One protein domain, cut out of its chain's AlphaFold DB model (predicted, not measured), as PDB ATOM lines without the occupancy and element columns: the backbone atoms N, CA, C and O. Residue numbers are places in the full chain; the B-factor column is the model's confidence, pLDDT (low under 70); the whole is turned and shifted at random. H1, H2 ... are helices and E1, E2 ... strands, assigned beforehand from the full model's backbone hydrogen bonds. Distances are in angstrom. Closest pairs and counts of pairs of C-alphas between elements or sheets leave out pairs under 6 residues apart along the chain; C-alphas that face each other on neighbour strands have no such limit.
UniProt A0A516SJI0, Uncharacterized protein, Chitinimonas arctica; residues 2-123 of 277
ATOM      1  N   HIS A   2     463.661 543.109 335.909       62.94
ATOM      2  CA  HIS A   2     462.699 542.186 336.507       62.94
ATOM      3  C   HIS A   2     462.578 540.888 335.701       62.94
ATOM      4  O   HIS A   2     462.044 539.921 336.236       62.94
ATOM      5  N   ILE A   3     463.091 540.825 334.464       62.69
ATOM      6  CA  ILE A   3     463.034 539.623 333.620       62.69
ATOM      7  C   ILE A   3     463.722 538.424 334.281       62.69
ATOM      8  O   ILE A   3     463.274 537.290 334.131       62.69
ATOM      9  N   ASP A   4     464.782 538.674 335.054       65.19
ATOM     10  CA  ASP A   4     465.518 537.650 335.802       65.19
ATOM     11  C   ASP A   4     464.758 537.152 337.035       65.19
ATOM     12  O   ASP A   4     465.053 536.078 337.555       65.19
ATOM     13  N   HIS A   5     463.740 537.895 337.472       65.88
ATOM     14  CA  HIS A   5     462.807 537.473 338.514       65.88
ATOM     15  C   HIS A   5     461.579 536.752 337.945       65.88
ATOM     16  O   HIS A   5     460.771 536.226 338.713       65.88
ATOM     17  N   ILE A   6     461.412 536.698 336.616       67.69
ATOM     18  CA  ILE A   6     460.370 535.868 336.011       67.69
ATOM     19  C   ILE A   6     460.776 534.419 336.202       67.69
ATOM     20  O   ILE A   6     461.834 533.984 335.747       67.69
ATOM     21  N   ALA A   7     459.903 533.658 336.854       65.81
ATOM     22  CA  ALA A   7     460.163 532.260 337.119       65.81
ATOM     23  C   ALA A   7     460.450 531.518 335.786       65.81
ATOM     24  O   ALA A   7     459.609 531.573 334.875       65.81
ATOM     25  N   PRO A   8     461.617 530.850 335.634       73.31
ATOM     26  CA  PRO A   8     462.101 530.335 334.348       73.31
ATOM     27  C   PRO A   8     461.108 529.437 333.604       73.31
ATOM     28  O   PRO A   8     461.113 529.379 332.379       73.31
ATOM     29  N   GLN A   9     460.203 528.770 334.323       78.38
ATOM     30  CA  GLN A   9     459.156 527.937 333.740       78.38
ATOM     31  C   GLN A   9     458.186 528.689 332.815       78.38
ATOM     32  O   GLN A   9     457.496 528.038 332.028       78.38
ATOM     33  N   PHE A  10     458.114 530.022 332.896       80.44
ATOM     34  CA  PHE A  10     457.257 530.857 332.052       80.44
ATOM     35  C   PHE A  10     457.976 531.453 330.835       80.44
ATOM     36  O   PHE A  10     457.312 532.010 329.960       80.44
ATOM     37  N   VAL A  11     459.302 531.314 330.749       87.19
ATOM     38  CA  VAL A  11     460.133 531.917 329.700       87.19
ATOM     39  C   VAL A  11     460.694 530.829 328.788       87.19
ATOM     40  O   VAL A  11     461.371 529.914 329.246       87.19
ATOM     41  N   VAL A  12     460.424 530.925 327.485       91.31
ATOM     42  CA  VAL A  12     460.990 530.008 326.475       91.31
ATOM     43  C   VAL A  12     462.324 530.525 325.938       91.31
ATOM     44  O   VAL A  12     463.249 529.747 325.731       91.31
ATOM     45  N   ALA A  13     462.418 531.832 325.702       93.62
ATOM     46  CA  ALA A  13     463.586 532.497 325.135       93.62
ATOM     47  C   ALA A  13     463.651 533.955 325.610       93.62
ATOM     48  O   ALA A  13     462.632 534.505 326.033       93.62
ATOM     49  N   LYS A  14     464.831 534.573 325.509       94.06
ATOM     50  CA  LYS A  14     465.080 535.997 325.783       94.06
ATOM     51  C   LYS A  14     465.692 536.669 324.547       94.06
ATOM     52  O   LYS A  14     466.355 535.996 323.762       94.06
ATOM     53  N   SER A  15     465.457 537.966 324.378       96.31
ATOM     54  CA  SER A  15     466.031 538.815 323.323       96.31
ATOM     55  C   SER A  15     466.026 540.279 323.777       96.31
ATOM     56  O   SER A  15     465.430 540.601 324.806       96.31
ATOM     57  N   SER A  16     466.628 541.186 323.006       96.31
ATOM     58  CA  SER A  16     466.358 542.618 323.165       96.31
ATOM     59  C   SER A  16     465.043 542.995 322.468       96.31
ATOM     60  O   SER A  16     464.664 542.384 321.460       96.31
ATOM     61  N   LEU A  17     464.330 544.004 322.983       96.88
ATOM     62  CA  LEU A  17     463.158 544.555 322.297       96.88
ATOM     63  C   LEU A  17     463.547 545.115 320.924       96.88
ATOM     64  O   LEU A  17     462.826 544.903 319.951       96.88
ATOM     65  N   ARG A  18     464.700 545.785 320.844       97.50
ATOM     66  CA  ARG A  18     465.245 546.336 319.603       97.50
ATOM     67  C   ARG A  18     465.346 545.282 318.499       97.50
ATOM     68  O   ARG A  18     464.801 545.506 317.424       97.50
ATOM     69  N   ASP A  19     465.975 544.139 318.770       97.62
ATOM     70  CA  ASP A  19     466.168 543.081 317.765       97.62
ATOM     71  C   ASP A  19     464.832 542.506 317.289       97.62
ATOM     72  O   ASP A  19     464.637 542.255 316.102       97.62
ATOM     73  N   LEU A  20     463.871 542.346 318.204       98.12
ATOM     74  CA  LEU A  20     462.541 541.860 317.844       98.12
ATOM     75  C   LEU A  20     461.777 542.878 316.990       98.12
ATOM     76  O   LEU A  20     461.102 542.484 316.041       98.12
ATOM     77  N   LEU A  21     461.888 544.178 317.283       97.94
ATOM     78  CA  LEU A  21     461.300 545.227 316.447       97.94
ATOM     79  C   LEU A  21     461.937 545.252 315.051       97.94
ATOM     80  O   LEU A  21     461.201 545.318 314.068       97.94
ATOM     81  N   VAL A  22     463.267 545.121 314.947       97.62
ATOM     82  CA  VAL A  22     463.971 544.970 313.658       97.62
ATOM     83  C   VAL A  22     463.407 543.779 312.887       97.62
ATOM     84  O   VAL A  22     462.948 543.946 311.761       97.62
ATOM     85  N   GLN A  23     463.311 542.606 313.516       97.56
ATOM     86  CA  GLN A  23     462.772 541.400 312.882       97.56
ATOM     87  C   GLN A  23     461.332 541.593 312.365       97.56
ATOM     88  O   GLN A  23     460.962 541.089 311.297       97.56
ATOM     89  N   ARG A  24     460.483 542.322 313.103       97.38
ATOM     90  CA  ARG A  24     459.121 542.652 312.646       97.38
ATOM     91  C   ARG A  24     459.130 543.586 311.446       97.38
ATOM     92  O   ARG A  24     458.378 543.356 310.503       97.38
ATOM     93  N   MET A  25     459.996 544.590 311.449       96.88
ATOM     94  CA  MET A  25     460.160 545.505 310.321       96.88
ATOM     95  C   MET A  25     460.743 544.811 309.077       96.88
ATOM     96  O   MET A  25     460.320 545.108 307.962       96.88
ATOM     97  N   GLU A  26     461.647 543.846 309.249       96.38
ATOM     98  CA  GLU A  26     462.162 542.992 308.168       96.38
ATOM     99  C   GLU A  26     461.066 542.105 307.569       96.38
ATOM    100  O   GLU A  26     460.987 541.953 306.353       96.38
ATOM    101  N   THR A  27     460.175 541.568 308.409       95.69
ATOM    102  CA  THR A  27     459.006 540.794 307.952       95.69
ATOM    103  C   THR A  27     458.054 541.655 307.109       95.69
ATOM    104  O   THR A  27     457.405 541.151 306.196       95.69
ATOM    105  N   GLU A  28     458.002 542.964 307.372       93.31
ATOM    106  CA  GLU A  28     457.289 543.958 306.556       93.31
ATOM    107  C   GLU A  28     458.089 544.440 305.330       93.31
ATOM    108  O   GLU A  28     457.635 545.334 304.616       93.31
ATOM    109  N   ALA A  29     459.268 543.861 305.077       96.31
ATOM    110  CA  ALA A  29     460.184 544.227 303.999       96.31
ATOM    111  C   ALA A  29     460.600 545.713 304.006       96.31
ATOM    112  O   ALA A  29     460.834 546.310 302.952       96.31
ATOM    113  N   LEU A  30     460.706 546.328 305.190       94.44
ATOM    114  CA  LEU A  30     461.169 547.710 305.303       94.44
ATOM    115  C   LEU A  30     462.678 547.808 305.032       94.44
ATOM    116  O   LEU A  30     463.438 547.012 305.588       94.44
ATOM    117  N   PRO A  31     463.144 548.793 304.242       96.00
ATOM    118  CA  PRO A  31     464.573 549.013 304.035       96.00
ATOM    119  C   PRO A  31     465.298 549.344 305.350       96.00
ATOM    120  O   PRO A  31     464.733 550.091 306.152       96.00
ATOM    121  N   PRO A  32     466.556 548.905 305.554       95.56
ATOM    122  CA  PRO A  32     467.303 549.134 306.798       95.56
ATOM    123  C   PRO A  32     467.338 550.594 307.271       95.56
ATOM    124  O   PRO A  32     467.172 550.857 308.456       95.56
ATOM    125  N   VAL A  33     467.459 551.552 306.344       96.19
ATOM    126  CA  VAL A  33     467.439 552.992 306.662       96.19
ATOM    127  C   VAL A  33     466.121 553.398 307.336       96.19
ATOM    128  O   VAL A  33     466.128 554.081 308.352       96.19
ATOM    129  N   VAL A  34     464.985 552.907 306.830       95.25
ATOM    130  CA  VAL A  34     463.659 553.184 307.408       95.25
ATOM    131  C   VAL A  34     463.499 552.505 308.772       95.25
ATOM    132  O   VAL A  34     462.819 553.033 309.651       95.25
ATOM    133  N   GLN A  35     464.110 551.333 308.964       95.56
ATOM    134  CA  GLN A  35     464.109 550.646 310.257       95.56
ATOM    135  C   GLN A  35     464.866 551.466 311.307       95.56
ATOM    136  O   GLN A  35     464.350 551.696 312.401       95.56
ATOM    137  N   GLU A  36     466.060 551.953 310.959       95.00
ATOM    138  CA  GLU A  36     466.887 552.782 311.834       95.00
ATOM    139  C   GLU A  36     466.187 554.097 312.192       95.00
ATOM    140  O   GLU A  36     466.101 554.433 313.372       95.00
ATOM    141  N   GLU A  37     465.596 554.786 311.213       93.88
ATOM    142  CA  GLU A  37     464.802 555.999 311.442       93.88
ATOM    143  C   GLU A  37     463.633 555.748 312.405       93.88
ATOM    144  O   GLU A  37     463.410 556.525 313.335       93.88
ATOM    145  N   ARG A  38     462.895 554.640 312.232       94.25
ATOM    146  CA  ARG A  38     461.785 554.279 313.131       94.25
ATOM    147  C   ARG A  38     462.246 553.987 314.548       94.25
ATOM    148  O   ARG A  38     461.595 554.427 315.491       94.25
ATOM    149  N   LEU A  39     463.347 553.260 314.704       95.62
ATOM    150  CA  LEU A  39     463.911 552.963 316.019       95.62
ATOM    151  C   LEU A  39     464.469 554.217 316.694       95.62
ATOM    152  O   LEU A  39     464.306 554.363 317.900       95.62
ATOM    153  N   ALA A  40     465.074 555.133 315.935       94.81
ATOM    154  CA  ALA A  40     465.616 556.386 316.458       94.81
ATOM    155  C   ALA A  40     464.534 557.344 316.984       94.81
ATOM    156  O   ALA A  40     464.816 558.167 317.851       94.81
ATOM    157  N   MET A  41     463.295 557.231 316.491       94.50
ATOM    158  CA  MET A  41     462.153 557.984 317.019       94.50
ATOM    159  C   MET A  41     461.652 557.458 318.373       94.50
ATOM    160  O   MET A  41     460.935 558.169 319.079       94.50
ATOM    161  N   LEU A  42     461.991 556.219 318.742       96.00
ATOM    162  CA  LEU A  42     461.575 555.638 320.012       96.00
ATOM    163  C   LEU A  42     462.508 556.072 321.146       96.00
ATOM    164  O   LEU A  42     463.729 556.044 320.992       96.00
ATOM    165  N   PRO A  43     461.961 556.428 322.317       94.56
ATOM    166  CA  PRO A  43     462.779 556.857 323.436       94.56
ATOM    167  C   PRO A  43     463.564 555.686 324.036       94.56
ATOM    168  O   PRO A  43     463.024 554.605 324.279       94.56
ATOM    169  N   SER A  44     464.816 555.934 324.406       91.31
ATOM    170  CA  SER A  44     465.430 555.221 325.531       91.31
ATOM    171  C   SER A  44     464.776 555.728 326.824       91.31
ATOM    172  O   SER A  44     464.597 556.942 326.964       91.31
ATOM    173  N   PRO A  45     464.413 554.879 327.805       92.75
ATOM    174  CA  PRO A  45     464.725 553.451 327.972       92.75
ATOM    175  C   PRO A  45     463.778 552.423 327.319       92.75
ATOM    176  O   PRO A  45     463.976 551.228 327.537       92.75
ATOM    177  N   LEU A  46     462.739 552.815 326.575       94.69
ATOM    178  CA  LEU A  46     461.787 551.853 325.998       94.69
ATOM    179  C   LEU A  46     462.479 550.866 325.052       94.69
ATOM    180  O   LEU A  46     462.433 549.666 325.305       94.69
ATOM    181  N   VAL A  47     463.142 551.353 324.000       94.75
ATOM    182  CA  VAL A  47     463.738 550.486 322.961       94.75
ATOM    183  C   VAL A  47     464.854 549.578 323.494       94.75
ATOM    184  O   VAL A  47     465.064 548.483 322.973       94.75
ATOM    185  N   ASP A  48     465.511 550.001 324.574       94.12
ATOM    186  CA  ASP A  48     466.604 549.280 325.235       94.12
ATOM    187  C   ASP A  48     466.107 548.222 326.235       94.12
ATOM    188  O   ASP A  48     466.899 547.593 326.935       94.12
ATOM    189  N   SER A  49     464.790 548.030 326.338       93.69
ATOM    190  CA  SER A  49     464.206 547.034 327.237       93.69
ATOM    191  C   SER A  49     464.472 545.610 326.756       93.69
ATOM    192  O   SER A  49     464.536 545.322 325.559       93.69
ATOM    193  N   GLU A  50     464.562 544.687 327.705       94.06
ATOM    194  CA  GLU A  50     464.642 543.262 327.405       94.06
ATOM    195  C   GLU A  50     463.270 542.684 327.067       94.06
ATOM    196  O   GLU A  50     462.219 543.218 327.439       94.06
ATOM    197  N   ALA A  51     463.282 541.561 326.359       94.56
ATOM    198  CA  ALA A  51     462.095 540.850 325.936       94.56
ATOM    199  C   ALA A  51     462.224 539.345 326.165       94.56
ATOM    200  O   ALA A  51     463.316 538.776 326.177       94.56
ATOM    201  N   PHE A  52     461.084 538.684 326.335       93.50
ATOM    202  CA  PHE A  52     461.003 537.243 326.525       93.50
ATOM    203  C   PHE A  52     459.814 536.632 325.789       93.50
ATOM    204  O   PHE A  52     458.778 537.268 325.585       93.50
ATOM    205  N   LEU A  53     459.965 535.368 325.406       94.12
ATOM    206  CA  LEU A  53     458.909 534.571 324.799       94.12
ATOM    207  C   LEU A  53     458.099 533.883 325.901       94.12
ATOM    208  O   LEU A  53     458.605 532.991 326.586       94.12
ATOM    209  N   ASP A  54     456.846 534.303 326.071       90.44
ATOM    210  CA  ASP A  54     455.927 533.749 327.066       90.44
ATOM    211  C   ASP A  54     455.501 532.334 326.663       90.44
ATOM    212  O   ASP A  54     454.821 532.132 325.654       90.44
ATOM    213  N   LYS A  55     455.860 531.343 327.486       87.94
ATOM    214  CA  LYS A  55     455.578 529.925 327.229       87.94
ATOM    215  C   LYS A  55     454.092 529.622 327.081       87.94
ATOM    216  O   LYS A  55     453.731 528.708 326.345       87.94
ATOM    217  N   ARG A  56     453.224 530.343 327.795       86.44
ATOM    218  CA  ARG A  56     451.786 530.046 327.818       86.44
ATOM    219  C   ARG A  56     451.082 530.546 326.564       86.44
ATOM    220  O   ARG A  56     450.158 529.895 326.088       86.44
ATOM    221  N   THR A  57     451.474 531.719 326.078       87.62
ATOM    222  CA  THR A  57     450.820 532.363 324.928       87.62
ATOM    223  C   THR A  57     451.568 532.158 323.618       87.62
ATOM    224  O   THR A  57     450.965 532.302 322.560       87.62
ATOM    225  N   GLY A  58     452.857 531.811 323.670       91.56
ATOM    226  CA  GLY A  58     453.723 531.742 322.495       91.56
ATOM    227  C   GLY A  58     454.029 533.115 321.893       91.56
ATOM    228  O   GLY A  58     454.444 533.192 320.740       91.56
ATOM    229  N   LEU A  59     453.800 534.198 322.644       93.25
ATOM    230  CA  LEU A  59     453.970 535.570 322.179       93.25
ATOM    231  C   LEU A  59     455.146 536.246 322.884       93.25
ATOM    232  O   LEU A  59     455.402 536.021 324.069       93.25
ATOM    233  N   TRP A  60     455.847 537.106 322.149       95.81
ATOM    234  CA  TRP A  60     456.922 537.923 322.698       95.81
ATOM    235  C   TRP A  60     456.367 539.078 323.523       95.81
ATOM    236  O   TRP A  60     455.467 539.798 323.086       95.81
ATOM    237  N   ARG A  61     456.951 539.276 324.701       93.62
ATOM    238  CA  ARG A  61     456.655 540.362 325.635       93.62
ATOM    239  C   ARG A  61     457.925 541.126 325.962       93.62
ATOM    240  O   ARG A  61     459.004 540.552 325.869       93.62
ATOM    241  N   TYR A  62     457.802 542.381 326.367       93.88
ATOM    242  CA  TYR A  62     458.950 543.207 326.746       93.88
ATOM    243  C   TYR A  62     458.778 543.837 328.122       93.88
ATOM    244  O   TYR A  62     457.670 544.168 328.543       93.88
ATOM    245  N   GLU A  63     459.890 543.981 328.837       89.75
ATOM    246  CA  GLU A  63     459.935 544.400 330.235       89.75
ATOM    247  C   GLU A  63     459.821 545.927 330.390       89.75
ATOM    248  O   GLU A  63     460.671 546.600 330.977       89.75
ATOM    249  N   PHE A  64     458.736 546.489 329.862       88.62
ATOM    250  CA  PHE A  64     458.426 547.903 329.992       88.62
ATOM    251  C   PHE A  64     456.986 548.117 330.442       88.62
ATOM    252  O   PHE A  64     456.097 547.309 330.178       88.62
ATOM    253  N   GLY A  65     456.768 549.224 331.141       83.62
ATOM    254  CA  GLY A  65     455.528 549.499 331.849       83.62
ATOM    255  C   GLY A  65     455.644 549.261 333.356       83.62
ATOM    256  O   GLY A  65     456.696 548.862 333.864       83.62
ATOM    257  N   ALA A  66     454.561 549.543 334.072       78.25
ATOM    258  CA  ALA A  66     454.419 549.252 335.489       78.25
ATOM    259  C   ALA A  66     453.876 547.819 335.660       78.25
ATOM    260  O   ALA A  66     452.712 547.575 335.328       78.25
ATOM    261  N   PRO A  67     454.691 546.854 336.129       73.06
ATOM    262  CA  PRO A  67     454.177 545.532 336.449       73.06
ATOM    263  C   PRO A  67     453.122 545.636 337.551       73.06
ATOM    264  O   PRO A  67     453.250 546.452 338.466       73.06
ATOM    265  N   TYR A  68     452.090 544.802 337.475       72.19
ATOM    266  CA  TYR A  68     451.077 544.768 338.519       72.19
ATOM    267  C   TYR A  68     451.496 543.831 339.641       72.19
ATOM    268  O   TYR A  68     452.067 542.774 339.374       72.19
ATOM    269  N   THR A  69     451.179 544.182 340.882       70.88
ATOM    270  CA  THR A  69     451.406 543.309 342.033       70.88
ATOM    271  C   THR A  69     450.086 543.019 342.732       70.88
ATOM    272  O   THR A  69     449.360 543.955 343.049       70.88
ATOM    273  N   VAL A  70     449.797 541.749 343.009       67.56
ATOM    274  CA  VAL A  70     448.665 541.320 343.844       67.56
ATOM    275  C   VAL A  70     449.238 540.866 345.180       67.56
ATOM    276  O   VAL A  70     450.131 540.025 345.209       67.56
ATOM    277  N   ASN A  71     448.771 541.451 346.286       68.50
ATOM    278  CA  ASN A  71     449.267 541.170 347.642       68.50
ATOM    279  C   ASN A  71     450.795 541.323 347.806       68.50
ATOM    280  O   ASN A  71     451.423 540.612 348.583       68.50
ATOM    281  N   GLY A  72     451.404 542.257 347.065       65.50
ATOM    282  CA  GLY A  72     452.854 542.493 347.077       65.50
ATOM    283  C   GLY A  72     453.669 541.546 346.188       65.50
ATOM    284  O   GLY A  72     454.869 541.761 346.027       65.50
ATOM    285  N   GLU A  73     453.039 540.553 345.556       66.56
ATOM    286  CA  GLU A  73     453.686 539.643 344.610       66.56
ATOM    287  C   GLU A  73     453.418 540.061 343.164       66.56
ATOM    288  O   GLU A  73     452.313 540.465 342.808       66.56
ATOM    289  N   LEU A  74     454.433 539.944 342.306       68.19
ATOM    290  CA  LEU A  74     454.310 540.233 340.881       68.19
ATOM    291  C   LEU A  74     453.232 539.353 340.235       68.19
ATOM    292  O   LEU A  74     453.337 538.125 340.214       68.19
ATOM    293  N   PHE A  75     452.238 539.986 339.621       66.25
ATOM    294  CA  PHE A  75     451.114 539.319 338.981       66.25
ATOM    295  C   PHE A  75     451.472 538.785 337.586       66.25
ATOM    296  O   PHE A  75     450.920 539.188 336.570       66.25
ATOM    297  N   GLY A  76     452.393 537.821 337.544       64.81
ATOM    298  CA  GLY A  76     452.730 537.008 336.378       64.81
ATOM    299  C   GLY A  76     453.248 537.757 335.136       64.81
ATOM    300  O   GLY A  76     453.267 538.979 335.059       64.81
ATOM    301  N   PRO A  77     453.643 537.013 334.088       59.56
ATOM    302  CA  PRO A  77     454.236 537.596 332.887       59.56
ATOM    303  C   PRO A  77     453.262 538.375 331.996       59.56
ATOM    304  O   PRO A  77     453.667 539.026 331.038       59.56
ATOM    305  N   HIS A  78     451.964 538.297 332.275       64.38
ATOM    306  CA  HIS A  78     450.921 538.832 331.411       64.38
ATOM    307  C   HIS A  78     450.658 540.329 331.615       64.38
ATOM    308  O   HIS A  78     449.960 540.926 330.799       64.38
ATOM    309  N   THR A  79     451.251 540.932 332.649       75.44
ATOM    310  CA  THR A  79     451.245 542.384 332.873       75.44
ATOM    311  C   THR A  79     452.172 543.125 331.914       75.44
ATOM    312  O   THR A  79     452.011 544.328 331.719       75.44
ATOM    313  N   TRP A  80     453.130 542.424 331.298       87.00
ATOM    314  CA  TRP A  80     454.019 543.014 330.304       87.00
ATOM    315  C   TRP A  80     453.380 543.060 328.915       87.00
ATOM    316  O   TRP A  80     452.756 542.071 328.500       87.00
ATOM    317  N   PRO A  81     453.544 544.170 328.174       90.38
ATOM    318  CA  PRO A  81     452.984 544.300 326.842       90.38
ATOM    319  C   PRO A  81     453.647 543.375 325.830       90.38
ATOM    320  O   PRO A  81     454.777 542.914 326.002       90.38
ATOM    321  N   PHE A  82     452.906 543.094 324.762       93.56
ATOM    322  CA  PHE A  82     453.384 542.272 323.661       93.56
ATOM    323  C   PHE A  82     454.174 543.114 322.669       93.56
ATOM    324  O   PHE A  82     453.734 544.199 322.287       93.56
ATOM    325  N   VAL A  83     455.293 542.577 322.187       96.69
ATOM    326  CA  VAL A  83     456.157 543.257 321.208       96.69
ATOM    327  C   VAL A  83     455.377 543.641 319.949       96.69
ATOM    328  O   VAL A  83     455.513 544.757 319.451       96.69
ATOM    329  N   ASP A  84     454.492 542.758 319.484       96.56
ATOM    330  CA  ASP A  84     453.675 543.002 318.295       96.56
ATOM    331  C   ASP A  84     452.745 544.215 318.466       96.56
ATOM    332  O   ASP A  84     452.472 544.917 317.497       96.56
ATOM    333  N   TYR A  85     452.287 544.507 319.689       96.06
ATOM    334  CA  TYR A  85     451.414 545.657 319.944       96.06
ATOM    335  C   TYR A  85     452.186 546.966 319.831       96.06
ATOM    336  O   TYR A  85     451.704 547.897 319.192       96.06
ATOM    337  N   LEU A  86     453.407 547.020 320.376       97.50
ATOM    338  CA  LEU A  86     454.286 548.171 320.189       97.50
ATOM    339  C   LEU A  86     454.623 548.366 318.711       97.50
ATOM    340  O   LEU A  86     454.497 549.476 318.205       97.50
ATOM    341  N   HIS A  87     454.997 547.295 318.009       97.62
ATOM    342  CA  HIS A  87     455.309 547.360 316.580       97.62
ATOM    343  C   HIS A  87     454.137 547.919 315.761       97.62
ATOM    344  O   HIS A  87     454.314 548.858 314.982       97.62
ATOM    345  N   ILE A  88     452.919 547.410 315.988       97.44
ATOM    346  CA  ILE A  88     451.710 547.919 315.329       97.44
ATOM    347  C   ILE A  88     451.475 549.386 315.697       97.44
ATOM    348  O   ILE A  88     451.224 550.188 314.804       97.44
ATOM    349  N   ALA A  89     451.586 549.756 316.975       97.94
ATOM    350  CA  ALA A  89     451.377 551.128 317.425       97.94
ATOM    351  C   ALA A  89     452.363 552.110 316.770       97.94
ATOM    352  O   ALA A  89     451.958 553.173 316.303       97.94
ATOM    353  N   VAL A  90     453.642 551.738 316.675       97.81
ATOM    354  CA  VAL A  90     454.684 552.536 316.011       97.81
ATOM    355  C   VAL A  90     454.392 552.690 314.529       97.81
ATOM    356  O   VAL A  90     454.422 553.802 314.006       97.81
ATOM    357  N   ARG A  91     454.053 551.592 313.849       96.81
ATOM    358  CA  ARG A  91     453.673 551.625 312.436       96.81
ATOM    359  C   ARG A  91     452.469 552.538 312.208       96.81
ATOM    360  O   ARG A  91     452.527 553.394 311.332       96.81
ATOM    361  N   THR A  92     451.415 552.386 313.007       97.81
ATOM    362  CA  THR A  92     450.211 553.220 312.946       97.81
ATOM    363  C   THR A  92     450.547 554.692 313.132       97.81
ATOM    364  O   THR A  92     450.133 555.513 312.319       97.81
ATOM    365  N   ALA A  93     451.336 555.029 314.155       98.19
ATOM    366  CA  ALA A  93     451.738 556.404 314.414       98.19
ATOM    367  C   ALA A  93     452.539 556.991 313.242       98.19
ATOM    368  O   ALA A  93     452.288 558.118 312.822       98.19
ATOM    369  N   CYS A  94     453.457 556.220 312.650       96.56
ATOM    370  CA  CYS A  94     454.217 556.660 311.480       96.56
ATOM    371  C   CYS A  94     453.348 556.931 310.245       96.56
ATOM    372  O   CYS A  94     453.705 557.810 309.463       96.56
ATOM    373  N   VAL A  95     452.247 556.195 310.068       96.44
ATOM    374  CA  VAL A  95     451.352 556.335 308.908       96.44
ATOM    375  C   VAL A  95     450.310 557.435 309.120       96.44
ATOM    376  O   VAL A  95     450.084 558.230 308.216       96.44
ATOM    377  N   HIS A  96     449.691 557.498 310.299       97.69
ATOM    378  CA  HIS A  96     448.465 558.274 310.516       97.69
ATOM    379  C   HIS A  96     448.629 559.501 311.418       97.69
ATOM    380  O   HIS A  96     447.763 560.377 311.421       97.69
ATOM    381  N   VAL A  97     449.708 559.592 312.199       97.88
ATOM    382  CA  VAL A  97     449.883 560.690 313.158       97.88
ATOM    383  C   VAL A  97     450.811 561.763 312.570       97.88
ATOM    384  O   VAL A  97     451.945 561.450 312.188       97.88
ATOM    385  N   PRO A  98     450.386 563.044 312.518       95.44
ATOM    386  CA  PRO A  98     451.226 564.137 312.025       95.44
ATOM    387  C   PRO A  98     452.530 564.301 312.817       95.44
ATOM    388  O   PRO A  98     452.537 564.148 314.036       95.44
ATOM    389  N   GLY A  99     453.620 564.700 312.148       94.81
ATOM    390  CA  GLY A  99     454.995 564.672 312.685       94.81
ATOM    391  C   GLY A  99     455.165 565.164 314.132       94.81
ATOM    392  O   GLY A  99     455.561 564.388 314.990       94.81
ATOM    393  N   LYS A 100     454.780 566.411 314.448       94.94
ATOM    394  CA  LYS A 100     454.919 566.948 315.821       94.94
ATOM    395  C   LYS A 100     454.116 566.164 316.867       94.94
ATOM    396  O   LYS A 100     454.566 565.990 317.995       94.94
ATOM    397  N   LYS A 101     452.913 565.713 316.501       97.19
ATOM    398  CA  LYS A 101     452.031 564.934 317.382       97.19
ATOM    399  C   LYS A 101     452.550 563.506 317.552       97.19
ATOM    400  O   LYS A 101     452.420 562.934 318.627       97.19
ATOM    401  N   ARG A 102     453.205 562.969 316.521       97.62
ATOM    402  CA  ARG A 102     453.875 561.669 316.547       97.62
ATOM    403  C   ARG A 102     455.070 561.683 317.493       97.62
ATOM    404  O   ARG A 102     455.185 560.776 318.308       97.62
ATOM    405  N   ASP A 103     455.894 562.726 317.448       96.44
ATOM    406  CA  ASP A 103     457.020 562.882 318.378       96.44
ATOM    407  C   ASP A 103     456.523 562.972 319.831       96.44
ATOM    408  O   ASP A 103     457.045 562.299 320.721       96.44
ATOM    409  N   ALA A 104     455.450 563.738 320.069       96.94
ATOM    410  CA  ALA A 104     454.807 563.818 321.379       96.94
ATOM    411  C   ALA A 104     454.240 562.461 321.835       96.94
ATOM    412  O   ALA A 104     454.419 562.076 322.989       96.94
ATOM    413  N   TYR A 105     453.595 561.712 320.939       98.00
ATOM    414  CA  TYR A 105     453.104 560.362 321.212       98.00
ATOM    415  C   TYR A 105     454.246 559.401 321.587       98.00
ATOM    416  O   TYR A 105     454.167 558.723 322.614       98.00
ATOM    417  N   PHE A 106     455.342 559.380 320.823       97.56
ATOM    418  CA  PHE A 106     456.503 558.544 321.139       97.56
ATOM    419  C   PHE A 106     457.161 558.932 322.459       97.56
ATOM    420  O   PHE A 106     457.557 558.051 323.220       97.56
ATOM    421  N   PHE A 107     457.203 560.222 322.793       96.38
ATOM    422  CA  PHE A 107     457.639 560.658 324.114       96.38
ATOM    423  C   PHE A 107     456.727 560.116 325.228       96.38
ATOM    424  O   PHE A 107     457.225 559.589 326.226       96.38
ATOM    425  N   ARG A 108     455.395 560.171 325.053       96.31
ATOM    426  CA  ARG A 108     454.424 559.628 326.023       96.31
ATOM    427  C   ARG A 108     454.541 558.115 326.203       96.31
ATOM    428  O   ARG A 108     454.353 557.641 327.320       96.31
ATOM    429  N   LEU A 109     454.929 557.362 325.168       95.56
ATOM    430  CA  LEU A 109     455.193 555.923 325.301       95.56
ATOM    431  C   LEU A 109     456.286 555.604 326.330       95.56
ATOM    432  O   LEU A 109     456.324 554.480 326.827       95.56
ATOM    433  N   ASN A 110     457.152 556.555 326.683       94.44
ATOM    434  CA  ASN A 110     458.174 556.351 327.706       94.44
ATOM    435  C   ASN A 110     457.625 556.372 329.147       94.44
ATOM    436  O   ASN A 110     458.334 555.994 330.081       94.44
ATOM    437  N   ASP A 111     456.385 556.824 329.355       93.94
ATOM    438  CA  ASP A 111     455.741 556.791 330.667       93.94
ATOM    439  C   ASP A 111     455.378 555.345 331.020       93.94
ATOM    440  O   ASP A 111     454.408 554.780 330.517       93.94
ATOM    441  N   ARG A 112     456.153 554.735 331.922       90.06
ATOM    442  CA  ARG A 112     455.934 553.350 332.362       90.06
ATOM    443  C   ARG A 112     454.553 553.137 332.989       90.06
ATOM    444  O   ARG A 112     453.992 552.056 332.838       90.06
ATOM    445  N   VAL A 113     453.996 554.124 333.685       87.50
ATOM    446  CA  VAL A 113     452.694 553.976 334.352       87.50
ATOM    447  C   VAL A 113     451.569 553.982 333.321       87.50
ATOM    448  O   VAL A 113     450.650 553.172 333.412       87.50
ATOM    449  N   LYS A 114     451.671 554.846 332.308       90.06
ATOM    450  CA  LYS A 114     450.643 555.011 331.269       90.06
ATOM    451  C   LYS A 114     450.889 554.207 329.999       90.06
ATOM    452  O   LYS A 114     450.061 554.239 329.096       90.06
ATOM    453  N   HIS A 115     451.982 553.453 329.929       92.50
ATOM    454  CA  HIS A 115     452.439 552.799 328.705       92.50
ATOM    455  C   HIS A 115     451.345 551.989 327.992       92.50
ATOM    456  O   HIS A 115     451.140 552.138 326.791       92.50
ATOM    457  N   TRP A 116     450.595 551.171 328.737       88.12
ATOM    458  CA  TRP A 116     449.480 550.388 328.195       88.12
ATOM    459  C   TRP A 116     448.339 551.248 327.644       88.12
ATOM    460  O   TRP A 116     447.754 550.902 326.619       88.12
ATOM    461  N   GLU A 117     448.011 552.345 328.326       91.00
ATOM    462  CA  GLU A 117     446.971 553.279 327.893       91.00
ATOM    463  C   GLU A 117     447.410 553.993 326.617       91.00
ATOM    464  O   GLU A 117     446.664 554.007 325.643       91.00
ATOM    465  N   THR A 118     448.655 554.476 326.580       95.25
ATOM    466  CA  THR A 118     449.228 555.139 325.405       95.25
ATOM    467  C   THR A 118     449.311 554.198 324.205       95.25
ATOM    468  O   THR A 118     448.926 554.585 323.111       95.25
ATOM    469  N   LEU A 119     449.711 552.933 324.380       95.31
ATOM    470  CA  LEU A 119     449.659 551.947 323.292       95.31
ATOM    471  C   LEU A 119     448.242 551.784 322.727       95.31
ATOM    472  O   LEU A 119     448.067 551.697 321.510       95.31
ATOM    473  N   ALA A 120     447.235 551.722 323.604       94.94
ATOM    474  CA  ALA A 120     445.852 551.482 323.204       94.94
ATOM    475  C   ALA A 120     445.292 552.595 322.307       94.94
ATOM    476  O   ALA A 120     444.461 552.310 321.445       94.94
ATOM    477  N   GLU A 121     445.796 553.826 322.437       97.38
ATOM    478  CA  GLU A 121     445.419 554.962 321.587       97.38
ATOM    479  C   GLU A 121     445.616 554.666 320.096       97.38
ATOM    480  O   GLU A 121     444.869 555.188 319.279       97.38
ATOM    481  N   MET A 122     446.551 553.790 319.710       98.12
ATOM    482  CA  MET A 122     446.786 553.443 318.301       98.12
ATOM    483  C   MET A 122     445.890 552.320 317.761       98.12
ATOM    484  O   MET A 122     445.945 552.031 316.563       98.12
ATOM    485  N   MET A 123     445.061 551.675 318.587       96.81
ATOM    486  CA  MET A 123     444.207 550.570 318.127       96.81
ATOM    487  C   MET A 123     443.231 550.970 317.009       96.81
ATOM    488  O   MET A 123     443.153 550.223 316.031       96.81
TER     489      MET A 123
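AT A GLANCE: This is residues 2 to 123 of the 277 residues of an uncharacterized protein of Chitinimonas arctica (UniProt A0A516SJI0). An elongated body has a small three-stranded sheet toward one end and five helices toward the other, with H3 running between H1 on one side and H4 and H5 on the other. H2 folds back beside H1, and the long loop of residues 63 to 82 reaches out beyond the sheet, its Asn 71 lying 46.9 A from Pro 31 at the helical end. The printed part has 122 residues, with E1, H1, H2, E2, E3, H3, H4 and H5 in that order along the chain. The sheet order is E1, E2, E3, all antiparallel, and the class is mixed, helices and strands. The whole is compact, with a radius of gyration of the C-alphas of 14.5 A, and spans 42 by 27 by 23 A.

IN THESE COORDINATES: E1, residues 11 to 16, begins at C-alpha 11 (460.133, 531.917, 329.700) and is 14.0 A long. H1, residues 17 to 27, measures 15.4 A, and H2, residues 32 to 40, 12.2 A. E2 is residues 50 to 54, 12.9 A, and E3 is residues 60 to 62, 7.0 A. H3, residues 83 to 96, is the longest helix, 20.0 A from C-alpha 83 at (456.157, 543.257, 321.208). H4, residues 99 to 108, measures 14.3 A, and H5, residues 115 to 120, 8.7 A, ending at C-alpha 120 (445.852, 551.482, 323.204).

HOW THE PARTS SIT: H3 is the hub, touching three helices. With residues 83 to 87 it touches H1 at a steep tilt of 63 degrees; the closest C-alphas are those of Leu 21 and His 87, 6.4 A apart. H3 and H4, a helical hairpin, only just touch, with 3 pairs of C-alphas within 8 A, the closest those of Ala 93 and Arg 102, 6.1 A apart. H5 only just touches H3, with 3 such pairs, the closest C-alphas being those of Ala 89 and Leu 119, 6.2 A apart. H1 and H2, another helical hairpin, only just touch, with 3 such pairs, the closest C-alphas being those of Met 25 and Gln 35, 6.5 A apart. H1 is on the sheet and stands up from it at 46 degrees, while H3 only grazes it with residues 83 to 86. In the sheet, N 15 and O 51 are 2.9 A apart between E1 and E2, and N 52 and O 61 are 2.8 A apart in the hairpin of E2 and E3, both within hydrogen-bond range. In H1, H2, H3, H4 and H5 every O i to N i+4 pair is within hydrogen-bond range.

THE WHOLE: The printed part has no cut, and His 2 and Met 123 have C-alphas 27.4 A apart. The link from E3 to H3, 20 residues, is long. The mean pLDDT of the printed part is 89.7, with residues 2 to 7 and 70 to 78 under 70.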